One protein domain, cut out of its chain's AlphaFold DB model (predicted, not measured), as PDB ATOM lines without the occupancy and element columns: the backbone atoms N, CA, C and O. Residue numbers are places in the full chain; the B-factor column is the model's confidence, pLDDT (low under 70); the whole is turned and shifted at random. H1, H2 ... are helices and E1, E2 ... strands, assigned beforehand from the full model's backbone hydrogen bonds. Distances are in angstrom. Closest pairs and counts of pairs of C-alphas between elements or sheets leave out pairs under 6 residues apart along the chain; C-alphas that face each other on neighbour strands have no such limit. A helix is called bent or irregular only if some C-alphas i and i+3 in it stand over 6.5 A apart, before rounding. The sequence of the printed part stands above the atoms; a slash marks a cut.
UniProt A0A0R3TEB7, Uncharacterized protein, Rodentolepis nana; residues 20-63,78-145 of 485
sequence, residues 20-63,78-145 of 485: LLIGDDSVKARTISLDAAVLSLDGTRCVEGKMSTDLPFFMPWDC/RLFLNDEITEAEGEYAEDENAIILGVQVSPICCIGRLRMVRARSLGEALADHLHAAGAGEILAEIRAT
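Overview. This is residues 20 to 63 and 78 to 145 of the 485 residues of an uncharacterized protein of Rodentolepis nana (UniProt A0A0R3TEB7). A long hairpin, E1 and E2, has H2a, the long arm of a bent helix, packed along it; H1 packs on H2a's first residues, and H2b turns off beyond its last. The printed part has 112 residues, with E1, E2, H1, H2 in order, an antiparallel sheet E1 - E2 and a mixed class. It is loose, with a radius of gyration of the C-alphas of 16.5 A and spans of 50 by 35 by 21 A.

Arrangement. Start at E1, residues 31 to 39, in a hairpin with E2, residues 46 to 54; N 32 and O 53, 2.8 A apart, are within hydrogen-bond range. H2, residues 110 to 145, one helix by its hydrogen bonds, is bent: C-alphas 133 and 136 are 8.2 A apart. Its arms H2a, residues 110 to 133, and H2b, residues 136 to 145, stand about perpendicular, at 81 degrees. The closest C-alphas of E2 and H2a, Gly 49 and Leu 130, are 6.1 A apart. H1, residues 87 to 94, touches H2a at residues 110 to 118 alone; the closest C-alphas, Ala 93 and Leu 114, are 4.6 A apart. In H1, H2a and H2b every O i to N i+4 pair is within hydrogen-bond range.

Along the chain. Find C-alpha 31 at (42.182, 57.255, 68.542), where E1 begins its 26.9 A; E2 runs 27.5 A and H2a 34.6 A. H2b ends at C-alpha 145, (52.758, 53.785, 31.871).

Size, cuts and confidence. Residues 64 to 77 are not printed; C-alphas 63 and 78 are 28.1 A apart. The link from H1 to H2 is long. Of 41 residues with pLDDT under 70, look for instance at 20 to 30.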
ATOM      1  N   LEU A  20      48.152  61.807  60.191       36.16
ATOM      2  CA  LEU A  20      47.845  61.337  61.541       36.16
ATOM      3  C   LEU A  20      47.145  62.465  62.313       36.16
ATOM      4  O   LEU A  20      47.809  63.387  62.792       36.16
ATOM      5  N   LEU A  21      45.823  62.391  62.446       34.41
ATOM      6  CA  LEU A  21      45.065  63.259  63.349       34.41
ATOM      7  C   LEU A  21      44.891  62.545  64.693       34.41
ATOM      8  O   LEU A  21      44.170  61.553  64.781       34.41
ATOM      9  N   ILE A  22      45.568  63.046  65.729       38.94
ATOM     10  CA  ILE A  22      45.313  62.671  67.125       38.94
ATOM     11  C   ILE A  22      44.318  63.704  67.661       38.94
ATOM     12  O   ILE A  22      44.692  64.857  67.871       38.94
ATOM     13  N   GLY A  23      43.053  63.309  67.802       36.59
ATOM     14  CA  GLY A  23      42.028  64.130  68.446       36.59
ATOM     15  C   GLY A  23      42.210  64.110  69.961       36.59
ATOM     16  O   GLY A  23      42.407  63.043  70.541       36.59
ATOM     17  N   ASP A  24      42.179  65.285  70.585       34.56
ATOM     18  CA  ASP A  24      42.289  65.458  72.035       34.56
ATOM     19  C   ASP A  24      40.885  65.701  72.603       34.56
ATOM     20  O   ASP A  24      40.524  66.824  72.941       34.56
ATOM     21  N   ASP A  25      40.067  64.646  72.634       32.88
ATOM     22  CA  ASP A  25      38.792  64.674  73.347       32.88
ATOM     23  C   ASP A  25      38.968  64.033  74.725       32.88
ATOM     24  O   ASP A  25      39.485  62.926  74.902       32.88
ATOM     25  N   SER A  26      38.573  64.802  75.732       41.38
ATOM     26  CA  SER A  26      38.731  64.504  77.144       41.38
ATOM     27  C   SER A  26      38.086  63.169  77.538       41.38
ATOM     28  O   SER A  26      36.893  62.963  77.341       41.38
ATOM     29  N   VAL A  27      38.881  62.347  78.235       43.38
ATOM     30  CA  VAL A  27      38.523  61.103  78.943       43.38
ATOM     31  C   VAL A  27      38.404  59.846  78.058       43.38
ATOM     32  O   VAL A  27      37.336  59.484  77.583       43.38
ATOM     33  N   LYS A  28      39.510  59.077  78.042       48.66
ATOM     34  CA  LYS A  28      39.673  57.670  77.598       48.66
ATOM     35  C   LYS A  28      39.701  57.432  76.071       48.66
ATOM     36  O   LYS A  28      38.715  57.633  75.385       48.66
ATOM     37  N   ALA A  29      40.818  56.828  75.634       50.44
ATOM     38  CA  ALA A  29      41.194  56.382  74.281       50.44
ATOM     39  C   ALA A  29      41.767  57.465  73.341       50.44
ATOM     40  O   ALA A  29      41.061  58.332  72.850       50.44
ATOM     41  N   ARG A  30      43.083  57.392  73.062       65.31
ATOM     42  CA  ARG A  30      43.701  58.131  71.949       65.31
ATOM     43  C   ARG A  30      43.416  57.341  70.674       65.31
ATOM     44  O   ARG A  30      44.032  56.297  70.464       65.31
ATOM     45  N   THR A  31      42.474  57.809  69.868       72.88
ATOM     46  CA  THR A  31      42.182  57.255  68.542       72.88
ATOM     47  C   THR A  31      43.313  57.588  67.565       72.88
ATOM     48  O   THR A  31      43.939  58.649  67.641       72.88
ATOM     49  N   ILE A  32      43.583  56.677  66.636       78.62
ATOM     50  CA  ILE A  32      44.381  56.918  65.433       78.62
ATOM     51  C   ILE A  32      43.444  56.858  64.225       78.62
ATOM     52  O   ILE A  32      42.597  55.976  64.139       78.62
ATOM     53  N   SER A  33      43.589  57.800  63.297       79.12
ATOM     54  CA  SER A  33      42.857  57.821  62.029       79.12
ATOM     55  C   SER A  33      43.832  57.953  60.865       79.12
ATOM     56  O   SER A  33      44.831  58.670  60.977       79.12
ATOM     57  N   LEU A  34      43.565  57.229  59.778       78.31
ATOM     58  CA  LEU A  34      44.303  57.289  58.521       78.31
ATOM     59  C   LEU A  34      43.345  57.651  57.391       78.31
ATOM     60  O   LEU A  34      42.320  56.997  57.204       78.31
ATOM     61  N   ASP A  35      43.745  58.658  56.623       78.50
ATOM     62  CA  ASP A  35      43.076  59.108  55.408       78.50
ATOM     63  C   ASP A  35      44.021  58.860  54.227       78.50
ATOM     64  O   ASP A  35      45.205  59.202  54.310       78.50
ATOM     65  N   ALA A  36      43.520  58.270  53.142       78.38
ATOM     66  CA  ALA A  36      44.293  57.977  51.939       78.38
ATOM     67  C   ALA A  36      43.444  58.161  50.672       78.38
ATOM     68  O   ALA A  36      42.249  57.878  50.663       78.38
ATOM     69  N   ALA A  37      44.078  58.625  49.594       78.00
ATOM     70  CA  ALA A  37      43.448  58.836  48.295       78.00
ATOM     71  C   ALA A  37      44.361  58.351  47.161       78.00
ATOM     72  O   ALA A  37      45.571  58.592  47.193       78.00
ATOM     73  N   VAL A  38      43.785  57.685  46.159       74.69
ATOM     74  CA  VAL A  38      44.477  57.195  44.957       74.69
ATOM     75  C   VAL A  38      43.910  57.903  43.732       74.69
ATOM     76  O   VAL A  38      42.717  57.813  43.450       74.69
ATOM     77  N   LEU A  39      44.779  58.606  43.006       78.44
ATOM     78  CA  LEU A  39      44.428  59.446  41.861       78.44
ATOM     79  C   LEU A  39      44.973  58.850  40.561       78.44
ATOM     80  O   LEU A  39      46.104  58.363  40.529       78.44
ATOM     81  N   SER A  40      44.188  58.923  39.486       75.38
ATOM     82  CA  SER A  40      44.670  58.625  38.128       75.38
ATOM     83  C   SER A  40      45.609  59.725  37.616       75.38
ATOM     84  O   SER A  40      45.570  60.857  38.099       75.38
ATOM     85  N   LEU A  41      46.461  59.394  36.638       71.75
ATOM     86  CA  LEU A  41      47.479  60.297  36.078       71.75
ATOM     87  C   LEU A  41      46.891  61.592  35.511       71.75
ATOM     88  O   LEU A  41      47.512  62.647  35.625       71.75
ATOM     89  N   ASP A  42      45.676  61.513  34.971       67.50
ATOM     90  CA  ASP A  42      44.960  62.652  34.395       67.50
ATOM     91  C   ASP A  42      44.134  63.421  35.444       67.50
ATOM     92  O   ASP A  42      43.482  64.415  35.127       67.50
ATOM     93  N   GLY A  43      44.120  62.957  36.700       69.50
ATOM     94  CA  GLY A  43      43.376  63.564  37.809       69.50
ATOM     95  C   GLY A  43      41.851  63.415  37.727       69.50
ATOM     96  O   GLY A  43      41.139  63.975  38.555       69.50
ATOM     97  N   THR A  44      41.336  62.663  36.752       71.00
ATOM     98  CA  THR A  44      39.894  62.492  36.493       71.00
ATOM     99  C   THR A  44      39.224  61.461  37.400       71.00
ATOM    100  O   THR A  44      38.012  61.514  37.600       71.00
ATOM    101  N   ARG A  45      39.999  60.521  37.953       67.12
ATOM    102  CA  ARG A  45      39.525  59.465  38.859       67.12
ATOM    103  C   ARG A  45      40.222  59.585  40.210       67.12
ATOM    104  O   ARG A  45      41.450  59.676  40.248       67.12
ATOM    105  N   CYS A  46      39.439  59.550  41.287       76.75
ATOM    106  CA  CYS A  46      39.905  59.555  42.672       76.75
ATOM    107  C   CYS A  46      39.173  58.464  43.460       76.75
ATOM    108  O   CYS A  46      37.948  58.378  43.388       76.75
ATOM    109  N   VAL A  47      39.920  57.654  44.208       73.25
ATOM    110  CA  VAL A  47      39.376  56.703  45.184       73.25
ATOM    111  C   VAL A  47      39.898  57.098  46.557       73.25
ATOM    112  O   VAL A  47      41.106  57.075  46.784       73.25
ATOM    113  N   GLU A  48      38.994  57.465  47.459       77.62
ATOM    114  CA  GLU A  48      39.312  57.936  48.809       77.62
ATOM    115  C   GLU A  48      38.903  56.904  49.864       77.62
ATOM    116  O   GLU A  48      37.934  56.162  49.700       77.62
ATOM    117  N   GLY A  49      39.647  56.861  50.964       76.44
ATOM    118  CA  GLY A  49      39.412  55.951  52.073       76.44
ATOM    119  C   GLY A  49      39.840  56.578  53.393       76.44
ATOM    120  O   GLY A  49      40.873  57.243  53.478       76.44
ATOM    121  N   LYS A  50      39.039  56.336  54.430       82.69
ATOM    122  CA  LYS A  50      39.274  56.798  55.797       82.69
ATOM    123  C   LYS A  50      38.982  55.672  56.774       82.69
ATOM    124  O   LYS A  50      37.897  55.091  56.724       82.69
ATOM    125  N   MET A  51      39.920  55.395  57.674       78.69
ATOM    126  CA  MET A  51      39.749  54.371  58.703       78.69
ATOM    127  C   MET A  51      40.386  54.773  60.032       78.69
ATOM    128  O   MET A  51      41.432  55.424  60.051       78.69
ATOM    129  N   SER A  52      39.769  54.365  61.141       81.00
ATOM    130  CA  SER A  52      40.223  54.696  62.498       81.00
ATOM    131  C   SER A  52      40.311  53.468  63.412       81.00
ATOM    132  O   SER A  52      39.633  52.475  63.169       81.00
ATOM    133  N   THR A  53      41.131  53.531  64.467       81.19
ATOM    134  CA  THR A  53      41.161  52.542  65.567       81.19
ATOM    135  C   THR A  53      41.584  53.180  66.889       81.19
ATOM    136  O   THR A  53      42.217  54.242  66.897       81.19
ATOM    137  N   ASP A  54      41.270  52.538  68.012       78.94
ATOM    138  CA  ASP A  54      41.722  52.949  69.341       78.94
ATOM    139  C   ASP A  54      43.124  52.417  69.669       78.94
ATOM    140  O   ASP A  54      43.429  51.233  69.514       78.94
ATOM    141  N   LEU A  55      43.997  53.275  70.209       76.00
ATOM    142  CA  LEU A  55      45.311  52.827  70.669       76.00
ATOM    143  C   LEU A  55      45.236  52.182  72.065       76.00
ATOM    144  O   LEU A  55      44.703  52.789  73.003       76.00
ATOM    145  N   PRO A  56      45.842  50.995  72.259       69.62
ATOM    146  CA  PRO A  56      45.833  50.317  73.548       69.62
ATOM    147  C   PRO A  56      46.665  51.057  74.608       69.62
ATOM    148  O   PRO A  56      47.649  51.747  74.310       69.62
ATOM    149  N   PHE A  57      46.256  50.910  75.871       67.56
ATOM    150  CA  PHE A  57      46.937  51.459  77.058       67.56
ATOM    151  C   PHE A  57      47.584  50.384  77.936       67.56
ATOM    152  O   PHE A  57      48.502  50.700  78.683       67.56
ATOM    153  N   PHE A  58      47.122  49.142  77.813       64.12
ATOM    154  CA  PHE A  58      47.561  47.974  78.570       64.12
ATOM    155  C   PHE A  58      47.753  46.805  77.603       64.12
ATOM    156  O   PHE A  58      47.167  46.831  76.512       64.12
ATOM    157  N   MET A  59      48.553  45.805  77.976       67.88
ATOM    158  CA  MET A  59      48.653  44.580  77.181       67.88
ATOM    159  C   MET A  59      47.368  43.749  77.346       67.88
ATOM    160  O   MET A  59      46.675  43.888  78.359       67.88
ATOM    161  N   PRO A  60      47.021  42.880  76.376       58.94
ATOM    162  CA  PRO A  60      45.815  42.043  76.438       58.94
ATOM    163  C   PRO A  60      45.679  41.229  77.735       58.94
ATOM    164  O   PRO A  60      44.570  40.967  78.190       58.94
ATOM    165  N   TRP A  61      46.811  40.859  78.339       60.38
ATOM    166  CA  TRP A  61      46.906  40.048  79.554       60.38
ATOM    167  C   TRP A  61      46.716  40.844  80.860       60.38
ATOM    168  O   TRP A  61      46.531  40.239  81.914       60.38
ATOM    169  N   ASP A  62      46.730  42.182  80.809       52.62
ATOM    170  CA  ASP A  62      46.786  43.046  81.999       52.62
ATOM    171  C   ASP A  62      45.408  43.422  82.591       52.62
ATOM    172  O   ASP A  62      45.373  44.047  83.650       52.62
ATOM    173  N   CYS A  63      44.260  43.089  81.971       43.50
ATOM    174  CA  CYS A  63      42.931  43.397  82.543       43.50
ATOM    175  C   CYS A  63      41.766  42.498  82.054       43.50
ATOM    176  O   CYS A  63      41.790  42.012  80.924       43.50
ATOM    177  N   ARG A  78      32.638  56.504  58.633       51.53
ATOM    178  CA  ARG A  78      33.952  56.175  59.195       51.53
ATOM    179  C   ARG A  78      33.995  54.676  59.402       51.53
ATOM    180  O   ARG A  78      33.285  54.157  60.257       51.53
ATOM    181  N   LEU A  79      34.814  53.995  58.612       60.94
ATOM    182  CA  LEU A  79      35.123  52.596  58.867       60.94
ATOM    183  C   LEU A  79      36.039  52.531  60.091       60.94
ATOM    184  O   LEU A  79      36.984  53.315  60.219       60.94
ATOM    185  N   PHE A  80      35.724  51.635  61.016       72.19
ATOM    186  CA  PHE A  80      36.474  51.446  62.252       72.19
ATOM    187  C   PHE A  80      37.106  50.055  62.217       72.19
ATOM    188  O   PHE A  80      36.430  49.081  61.891       72.19
ATOM    189  N   LEU A  81      38.403  49.961  62.505       72.19
ATOM    190  CA  LEU A  81      39.079  48.673  62.657       72.19
ATOM    191  C   LEU A  81      38.691  48.067  64.013       72.19
ATOM    192  O   LEU A  81      38.646  48.789  65.006       72.19
ATOM    193  N   ASN A  82      38.456  46.754  64.058       69.75
ATOM    194  CA  ASN A  82      38.094  46.043  65.287       69.75
ATOM    195  C   ASN A  82      39.094  46.304  66.429       69.75
ATOM    196  O   ASN A  82      40.298  46.062  66.298       69.75
ATOM    197  N   ASP A  83      38.569  46.720  67.582       64.38
ATOM    198  CA  ASP A  83      39.364  47.084  68.761       64.38
ATOM    199  C   ASP A  83      39.959  45.877  69.508       64.38
ATOM    200  O   ASP A  83      40.798  46.043  70.397       64.38
ATOM    201  N   GLU A  84      39.579  44.648  69.151       69.81
ATOM    202  CA  GLU A  84      40.146  43.426  69.733       69.81
ATOM    203  C   GLU A  84      41.569  43.196  69.209       69.81
ATOM    204  O   GLU A  84      41.814  43.226  68.003       69.81
ATOM    205  N   ILE A  85      42.528  43.041  70.128       68.62
ATOM    206  CA  ILE A  85      43.934  42.775  69.794       68.62
ATOM    207  C   ILE A  85      44.034  41.313  69.388       68.62
ATOM    208  O   ILE A  85      43.684  40.432  70.173       68.62
ATOM    209  N   THR A  86      44.506  41.057  68.171       75.38
ATOM    210  CA  THR A  86      44.672  39.679  67.687       75.38
ATOM    211  C   THR A  86      45.903  39.046  68.340       75.38
ATOM    212  O   THR A  86      46.884  39.747  68.589       75.38
ATOM    213  N   GLU A  87      45.899  37.729  68.577       72.38
ATOM    214  CA  GLU A  87      47.051  37.000  69.149       72.38
ATOM    215  C   GLU A  87      48.350  37.280  68.373       72.38
ATOM    216  O   GLU A  87      49.372  37.605  68.973       72.38
ATOM    217  N   ALA A  88      48.270  37.324  67.040       73.44
ATOM    218  CA  ALA A  88      49.384  37.701  66.173       73.44
ATOM    219  C   ALA A  88      49.928  39.115  66.465       73.44
ATOM    220  O   ALA A  88      51.137  39.332  66.449       73.44
ATOM    221  N   GLU A  89      49.067  40.096  66.759       76.94
ATOM    222  CA  GLU A  89      49.522  41.453  67.083       76.94
ATOM    223  C   GLU A  89      50.227  41.514  68.444       76.94
ATOM    224  O   GLU A  89      51.148  42.316  68.620       76.94
ATOM    225  N   GLY A  90      49.811  40.658  69.383       75.69
ATOM    226  CA  GLY A  90      50.468  40.463  70.674       75.69
ATOM    227  C   GLY A  90      51.867  39.866  70.520       75.69
ATOM    228  O   GLY A  90      52.826  40.445  71.025       75.69
ATOM    229  N   GLU A  91      52.006  38.786  69.750       77.88
ATOM    230  CA  GLU A  91      53.298  38.126  69.498       77.88
ATOM    231  C   GLU A  91      54.310  39.067  68.818       77.88
ATOM    232  O   GLU A  91      55.454  39.192  69.263       77.88
ATOM    233  N   TYR A  92      53.881  39.818  67.795       74.94
ATOM    234  CA  TYR A  92      54.731  40.823  67.138       74.94
ATOM    235  C   TYR A  92      55.107  41.994  68.055       74.94
ATOM    236  O   TYR A  92      56.143  42.631  67.849       74.94
ATOM    237  N   ALA A  93      54.272  42.315  69.046       75.88
ATOM    238  CA  ALA A  93      54.581  43.339  70.035       75.88
ATOM    239  C   ALA A  93      55.570  42.851  71.103       75.88
ATOM    240  O   ALA A  93      56.239  43.676  71.733       75.88
ATOM    241  N   GLU A  94      55.683  41.543  71.319       75.12
ATOM    242  CA  GLU A  94      56.628  40.959  72.272       75.12
ATOM    243  C   GLU A  94      58.033  40.811  71.681       75.12
ATOM    244  O   GLU A  94      59.000  41.082  72.395       75.12
ATOM    245  N   ASP A  95      58.160  40.526  70.382       78.38
ATOM    246  CA  ASP A  95      59.455  40.414  69.702       78.38
ATOM    247  C   ASP A  95      60.232  41.749  69.670       78.38
ATOM    248  O   ASP A  95      59.861  42.731  69.021       78.38
ATOM    249  N   GLU A  96      61.364  41.785  70.375       69.00
ATOM    250  CA  GLU A  96      62.255  42.950  70.465       69.00
ATOM    251  C   GLU A  96      63.031  43.224  69.170       69.00
ATOM    252  O   GLU A  96      63.517  44.342  68.956       69.00
ATOM    253  N   ASN A  97      63.141  42.220  68.298       71.44
ATOM    254  CA  ASN A  97      63.822  42.319  67.012       71.44
ATOM    255  C   ASN A  97      62.852  42.544  65.845       71.44
ATOM    256  O   ASN A  97      63.305  42.693  64.705       71.44
ATOM    257  N   ALA A  98      61.545  42.630  66.116       67.94
ATOM    258  CA  ALA A  98      60.540  42.839  65.091       67.94
ATOM    259  C   ALA A  98      60.785  44.147  64.323       67.94
ATOM    260  O   ALA A  98      60.916  45.245  64.880       67.94
ATOM    261  N   ILE A  99      60.814  44.025  62.996       69.69
ATOM    262  CA  ILE A  99      60.859  45.162  62.082       69.69
ATOM    263  C   ILE A  99      59.417  45.528  61.746       69.69
ATOM    264  O   ILE A  99      58.790  44.941  60.863       69.69
ATOM    265  N   ILE A 100      58.886  46.524  62.447       68.88
ATOM    266  CA  ILE A 100      57.539  47.034  62.206       68.88
ATOM    267  C   ILE A 100      57.671  48.233  61.271       68.88
ATOM    268  O   ILE A 100      58.429  49.166  61.539       68.88
ATOM    269  N   LEU A 101      56.964  48.204  60.136       64.19
ATOM    270  CA  LEU A 101      56.960  49.302  59.161       64.19
ATOM    271  C   LEU A 101      58.356  49.668  58.599       64.19
ATOM    272  O   LEU A 101      58.622  50.821  58.253       64.19
ATOM    273  N   GLY A 102      59.264  48.689  58.500       63.78
ATOM    274  CA  GLY A 102      60.633  48.896  58.003       63.78
ATOM    275  C   GLY A 102      61.586  49.545  59.016       63.78
ATOM    276  O   GLY A 102      62.694  49.942  58.648       63.78
ATOM    277  N   VAL A 103      61.172  49.661  60.281       58.41
ATOM    278  CA  VAL A 103      61.973  50.205  61.382       58.41
ATOM    279  C   VAL A 103      62.165  49.119  62.437       58.41
ATOM    280  O   VAL A 103      61.197  48.522  62.896       58.41
ATOM    281  N   GLN A 104      63.414  48.864  62.834       62.31
ATOM    282  CA  GLN A 104      63.691  48.042  64.011       62.31
ATOM    283  C   GLN A 104      63.323  48.851  65.255       62.31
ATOM    284  O   GLN A 104      63.888  49.922  65.499       62.31
ATOM    285  N   VAL A 105      62.348  48.361  66.015       58.84
ATOM    286  CA  VAL A 105      61.719  49.111  67.104       58.84
ATOM    287  C   VAL A 105      62.409  48.802  68.438       58.84
ATOM    288  O   VAL A 105      61.800  48.301  69.377       58.84
ATOM    289  N   SER A 106      63.706  49.102  68.528       54.81
ATOM    290  CA  SER A 106      64.470  49.006  69.777       54.81
ATOM    291  C   SER A 106      65.153  50.348  70.083       54.81
ATOM    292  O   SER A 106      65.798  50.895  69.181       54.81
ATOM    293  N   PRO A 107      65.009  50.929  71.297       51.72
ATOM    294  CA  PRO A 107      64.361  50.400  72.504       51.72
ATOM    295  C   PRO A 107      62.988  51.061  72.755       51.72
ATOM    296  O   PRO A 107      62.915  52.188  73.241       51.72
ATOM    297  N   ILE A 108      61.878  50.383  72.438       67.00
ATOM    298  CA  ILE A 108      60.520  50.826  72.817       67.00
ATOM    299  C   ILE A 108      59.865  49.729  73.658       67.00
ATOM    300  O   ILE A 108      60.003  48.552  73.336       67.00
ATOM    301  N   CYS A 109      59.152  50.104  74.723       74.88
ATOM    302  CA  CYS A 109      58.374  49.184  75.555       74.88
ATOM    303  C   CYS A 109      57.313  48.406  74.745       74.88
ATOM    304  O   CYS A 109      56.845  48.871  73.701       74.88
ATOM    305  N   CYS A 110      56.899  47.239  75.245       74.00
ATOM    306  CA  CYS A 110      55.953  46.328  74.585       74.00
ATOM    307  C   CYS A 110      54.635  47.006  74.155       74.00
ATOM    308  O   CYS A 110      54.182  46.817  73.029       74.00
ATOM    309  N   ILE A 111      54.080  47.905  74.978       78.75
ATOM    310  CA  ILE A 111      52.877  48.684  74.635       78.75
ATOM    311  C   ILE A 111      53.103  49.642  73.454       78.75
ATOM    312  O   ILE A 111      52.201  49.889  72.654       78.75
ATOM    313  N   GLY A 112      54.315  50.184  73.313       73.56
ATOM    314  CA  GLY A 112      54.682  51.022  72.175       73.56
ATOM    315  C   GLY A 112      54.826  50.208  70.890       73.56
ATOM    316  O   GLY A 112      54.365  50.661  69.841       73.56
ATOM    317  N   ARG A 113      55.373  48.987  70.977       78.38
ATOM    318  CA  ARG A 113      55.412  48.043  69.849       78.38
ATOM    319  C   ARG A 113      54.003  47.630  69.430       78.38
ATOM    320  O   ARG A 113      53.679  47.741  68.254       78.38
ATOM    321  N   LEU A 114      53.125  47.322  70.383       80.75
ATOM    322  CA  LEU A 114      51.722  46.998  70.113       80.75
ATOM    323  C   LEU A 114      50.981  48.129  69.383       80.75
ATOM    324  O   LEU A 114      50.261  47.886  68.418       80.75
ATOM    325  N   ARG A 115      51.202  49.388  69.780       81.56
ATOM    326  CA  ARG A 115      50.643  50.554  69.070       81.56
ATOM    327  C   ARG A 115      51.160  50.673  67.635       81.56
ATOM    328  O   ARG A 115      50.405  51.074  66.754       81.56
ATOM    329  N   MET A 116      52.424  50.333  67.390       77.62
ATOM    330  CA  MET A 116      52.991  50.325  66.038       77.62
ATOM    331  C   MET A 116      52.443  49.181  65.184       77.62
ATOM    332  O   MET A 116      52.150  49.403  64.010       77.62
ATOM    333  N   VAL A 117      52.265  47.990  65.763       81.69
ATOM    334  CA  VAL A 117      51.613  46.861  65.085       81.69
ATOM    335  C   VAL A 117      50.175  47.234  64.716       81.69
ATOM    336  O   VAL A 117      49.790  47.091  63.563       81.69
ATOM    337  N   ARG A 118      49.425  47.853  65.633       81.56
ATOM    338  CA  ARG A 118      48.065  48.345  65.361       81.56
ATOM    339  C   ARG A 118      48.007  49.399  64.259       81.56
ATOM    340  O   ARG A 118      47.131  49.347  63.402       81.56
ATOM    341  N   ALA A 119      48.959  50.331  64.236       81.69
ATOM    342  CA  ALA A 119      49.060  51.310  63.155       81.69
ATOM    343  C   ALA A 119      49.347  50.651  61.793       81.69
ATOM    344  O   ALA A 119      48.856  51.122  60.768       81.69
ATOM    345  N   ARG A 120      50.113  49.551  61.776       81.69
ATOM    346  CA  ARG A 120      50.342  48.743  60.574       81.69
ATOM    347  C   ARG A 120      49.064  48.030  60.124       81.69
ATOM    348  O   ARG A 120      48.709  48.186  58.961       81.69
ATOM    349  N   SER A 121      48.370  47.326  61.020       82.00
ATOM    350  CA  SER A 121      47.106  46.634  60.713       82.00
ATOM    351  C   SER A 121      46.052  47.600  60.159       82.00
ATOM    352  O   SER A 121      45.366  47.297  59.187       82.00
ATOM    353  N   LEU A 122      45.971  48.810  60.729       82.56
ATOM    354  CA  LEU A 122      45.113  49.885  60.227       82.56
ATOM    355  C   LEU A 122      45.493  50.309  58.797       82.56
ATOM    356  O   LEU A 122      44.619  50.547  57.970       82.56
ATOM    357  N   GLY A 123      46.787  50.395  58.490       80.31
ATOM    358  CA  GLY A 123      47.258  50.695  57.138       80.31
ATOM    359  C   GLY A 123      46.930  49.589  56.129       80.31
ATOM    360  O   GLY A 123      46.489  49.898  55.024       80.31
ATOM    361  N   GLU A 124      47.112  48.323  56.510       80.62
ATOM    362  CA  GLU A 124      46.826  47.154  55.661       80.62
ATOM    363  C   GLU A 124      45.327  47.064  55.333       80.62
ATOM    364  O   GLU A 124      44.956  47.057  54.161       80.62
ATOM    365  N   ALA A 125      44.455  47.146  56.338       80.50
ATOM    366  CA  ALA A 125      43.012  47.103  56.108       80.50
ATOM    367  C   ALA A 125      42.487  48.325  55.316       80.50
ATOM    368  O   ALA A 125      41.542  48.199  54.535       80.50
ATOM    369  N   LEU A 126      43.114  49.505  55.448       80.88
ATOM    370  CA  LEU A 126      42.756  50.676  54.641       80.88
ATOM    371  C   LEU A 126      43.175  50.476  53.178       80.88
ATOM    372  O   LEU A 126      42.447  50.876  52.268       80.88
ATOM    373  N   ALA A 127      44.326  49.843  52.942       78.62
ATOM    374  CA  ALA A 127      44.785  49.501  51.601       78.62
ATOM    375  C   ALA A 127      43.864  48.466  50.934       78.62
ATOM    376  O   ALA A 127      43.489  48.663  49.778       78.62
ATOM    377  N   ASP A 128      43.437  47.430  51.661       81.19
ATOM    378  CA  ASP A 128      42.477  46.435  51.163       81.19
ATOM    379  C   ASP A 128      41.135  47.082  50.801       81.19
ATOM    380  O   ASP A 128      40.577  46.816  49.734       81.19
ATOM    381  N   HIS A 129      40.649  48.000  51.644       81.75
ATOM    382  CA  HIS A 129      39.429  48.755  51.369       81.75
ATOM    383  C   HIS A 129      39.555  49.618  50.103       81.75
ATOM    384  O   HIS A 129      38.662  49.609  49.255       81.75
ATOM    385  N   LEU A 130      40.675  50.324  49.926       78.75
ATOM    386  CA  LEU A 130      40.938  51.103  48.709       78.75
ATOM    387  C   LEU A 130      41.041  50.210  47.467       78.75
ATOM    388  O   LEU A 130      40.525  50.566  46.405       78.75
ATOM    389  N   HIS A 131      41.676  49.044  47.589       79.25
ATOM    390  CA  HIS A 131      41.754  48.063  46.510       79.25
ATOM    391  C   HIS A 131      40.370  47.549  46.104       79.25
ATOM    392  O   HIS A 131      40.067  47.539  44.909       79.25
ATOM    393  N   ALA A 132      39.522  47.197  47.074       81.44
ATOM    394  CA  ALA A 132      38.138  46.792  46.836       81.44
ATOM    395  C   ALA A 132      37.290  47.923  46.225       81.44
ATOM    396  O   ALA A 132      36.430  47.663  45.388       81.44
ATOM    397  N   ALA A 133      37.577  49.180  46.580       81.25
ATOM    398  CA  ALA A 133      36.935  50.371  46.023       81.25
ATOM    399  C   ALA A 133      37.423  50.749  44.603       81.25
ATOM    400  O   ALA A 133      37.034  51.791  44.078       81.25
ATOM    401  N   GLY A 134      38.264  49.924  43.966       79.81
ATOM    402  CA  GLY A 134      38.693  50.110  42.576       79.81
ATOM    403  C   GLY A 134      40.023  50.849  42.397       79.81
ATOM    404  O   GLY A 134      40.440  51.093  41.263       79.81
ATOM    405  N   ALA A 135      40.757  51.154  43.478       79.50
ATOM    406  CA  ALA A 135      42.087  51.765  43.370       79.50
ATOM    407  C   ALA A 135      43.090  50.879  42.603       79.50
ATOM    408  O   ALA A 135      44.046  51.385  42.013       79.50
ATOM    409  N   GLY A 136      42.864  49.559  42.568       80.81
ATOM    410  CA  GLY A 136      43.718  48.607  41.855       80.81
ATOM    411  C   GLY A 136      43.856  48.895  40.357       80.81
ATOM    412  O   GLY A 136      44.958  48.781  39.821       80.81
ATOM    413  N   GLU A 137      42.781  49.331  39.694       79.56
ATOM    414  CA  GLU A 137      42.795  49.654  38.259       79.56
ATOM    415  C   GLU A 137      43.653  50.886  37.964       79.56
ATOM    416  O   GLU A 137      44.454  50.891  37.029       79.56
ATOM    417  N   ILE A 138      43.539  51.910  38.813       76.81
ATOM    418  CA  ILE A 138      44.333  53.140  38.725       76.81
ATOM    419  C   ILE A 138      45.820  52.824  38.931       76.81
ATOM    420  O   ILE A 138      46.684  53.287  38.185       76.81
ATOM    421  N   LEU A 139      46.135  51.985  39.918       77.38
ATOM    422  CA  LEU A 139      47.511  51.570  40.195       77.38
ATOM    423  C   LEU A 139      48.097  50.681  39.087       77.38
ATOM    424  O   LEU A 139      49.312  50.699  38.869       77.38
ATOM    425  N   ALA A 140      47.276  49.890  38.393       79.31
ATOM    426  CA  ALA A 140      47.704  49.099  37.241       79.31
ATOM    427  C   ALA A 140      48.013  49.988  36.024       79.31
ATOM    428  O   ALA A 140      49.045  49.798  35.380       79.31
ATOM    429  N   GLU A 141      47.181  51.003  35.767       77.88
ATOM    430  CA  GLU A 141      47.405  52.015  34.726       77.88
ATOM    431  C   GLU A 141      48.737  52.753  34.938       77.88
ATOM    432  O   GLU A 141      49.579  52.791  34.037       77.88
ATOM    433  N   ILE A 142      48.985  53.237  36.161       77.25
ATOM    434  CA  ILE A 142      50.240  53.913  36.528       77.25
ATOM    435  C   ILE A 142      51.452  53.003  36.265       77.25
ATOM    436  O   ILE A 142      52.449  53.434  35.667       77.25
ATOM    437  N   ARG A 143      51.371  51.725  36.658       78.94
ATOM    438  CA  ARG A 143      52.445  50.739  36.440       78.94
ATOM    439  C   ARG A 143      52.692  50.447  34.955       78.94
ATOM    440  O   ARG A 143      53.852  50.348  34.545       78.94
ATOM    441  N   ALA A 144      51.637  50.364  34.148       76.38
ATOM    442  CA  ALA A 144      51.739  50.160  32.703       76.38
ATOM    443  C   ALA A 144      52.382  51.365  31.992       76.38
ATOM    444  O   ALA A 144      53.228  51.200  31.115       76.38
ATOM    445  N   THR A 145      52.075  52.595  32.411       68.06
ATOM    446  CA  THR A 145      52.758  53.785  31.871       68.06
ATOM    447  C   THR A 145      54.228  53.878  32.289       68.06
ATOM    448  O   THR A 145      55.066  54.287  31.482       68.06
TER     449      THR A 145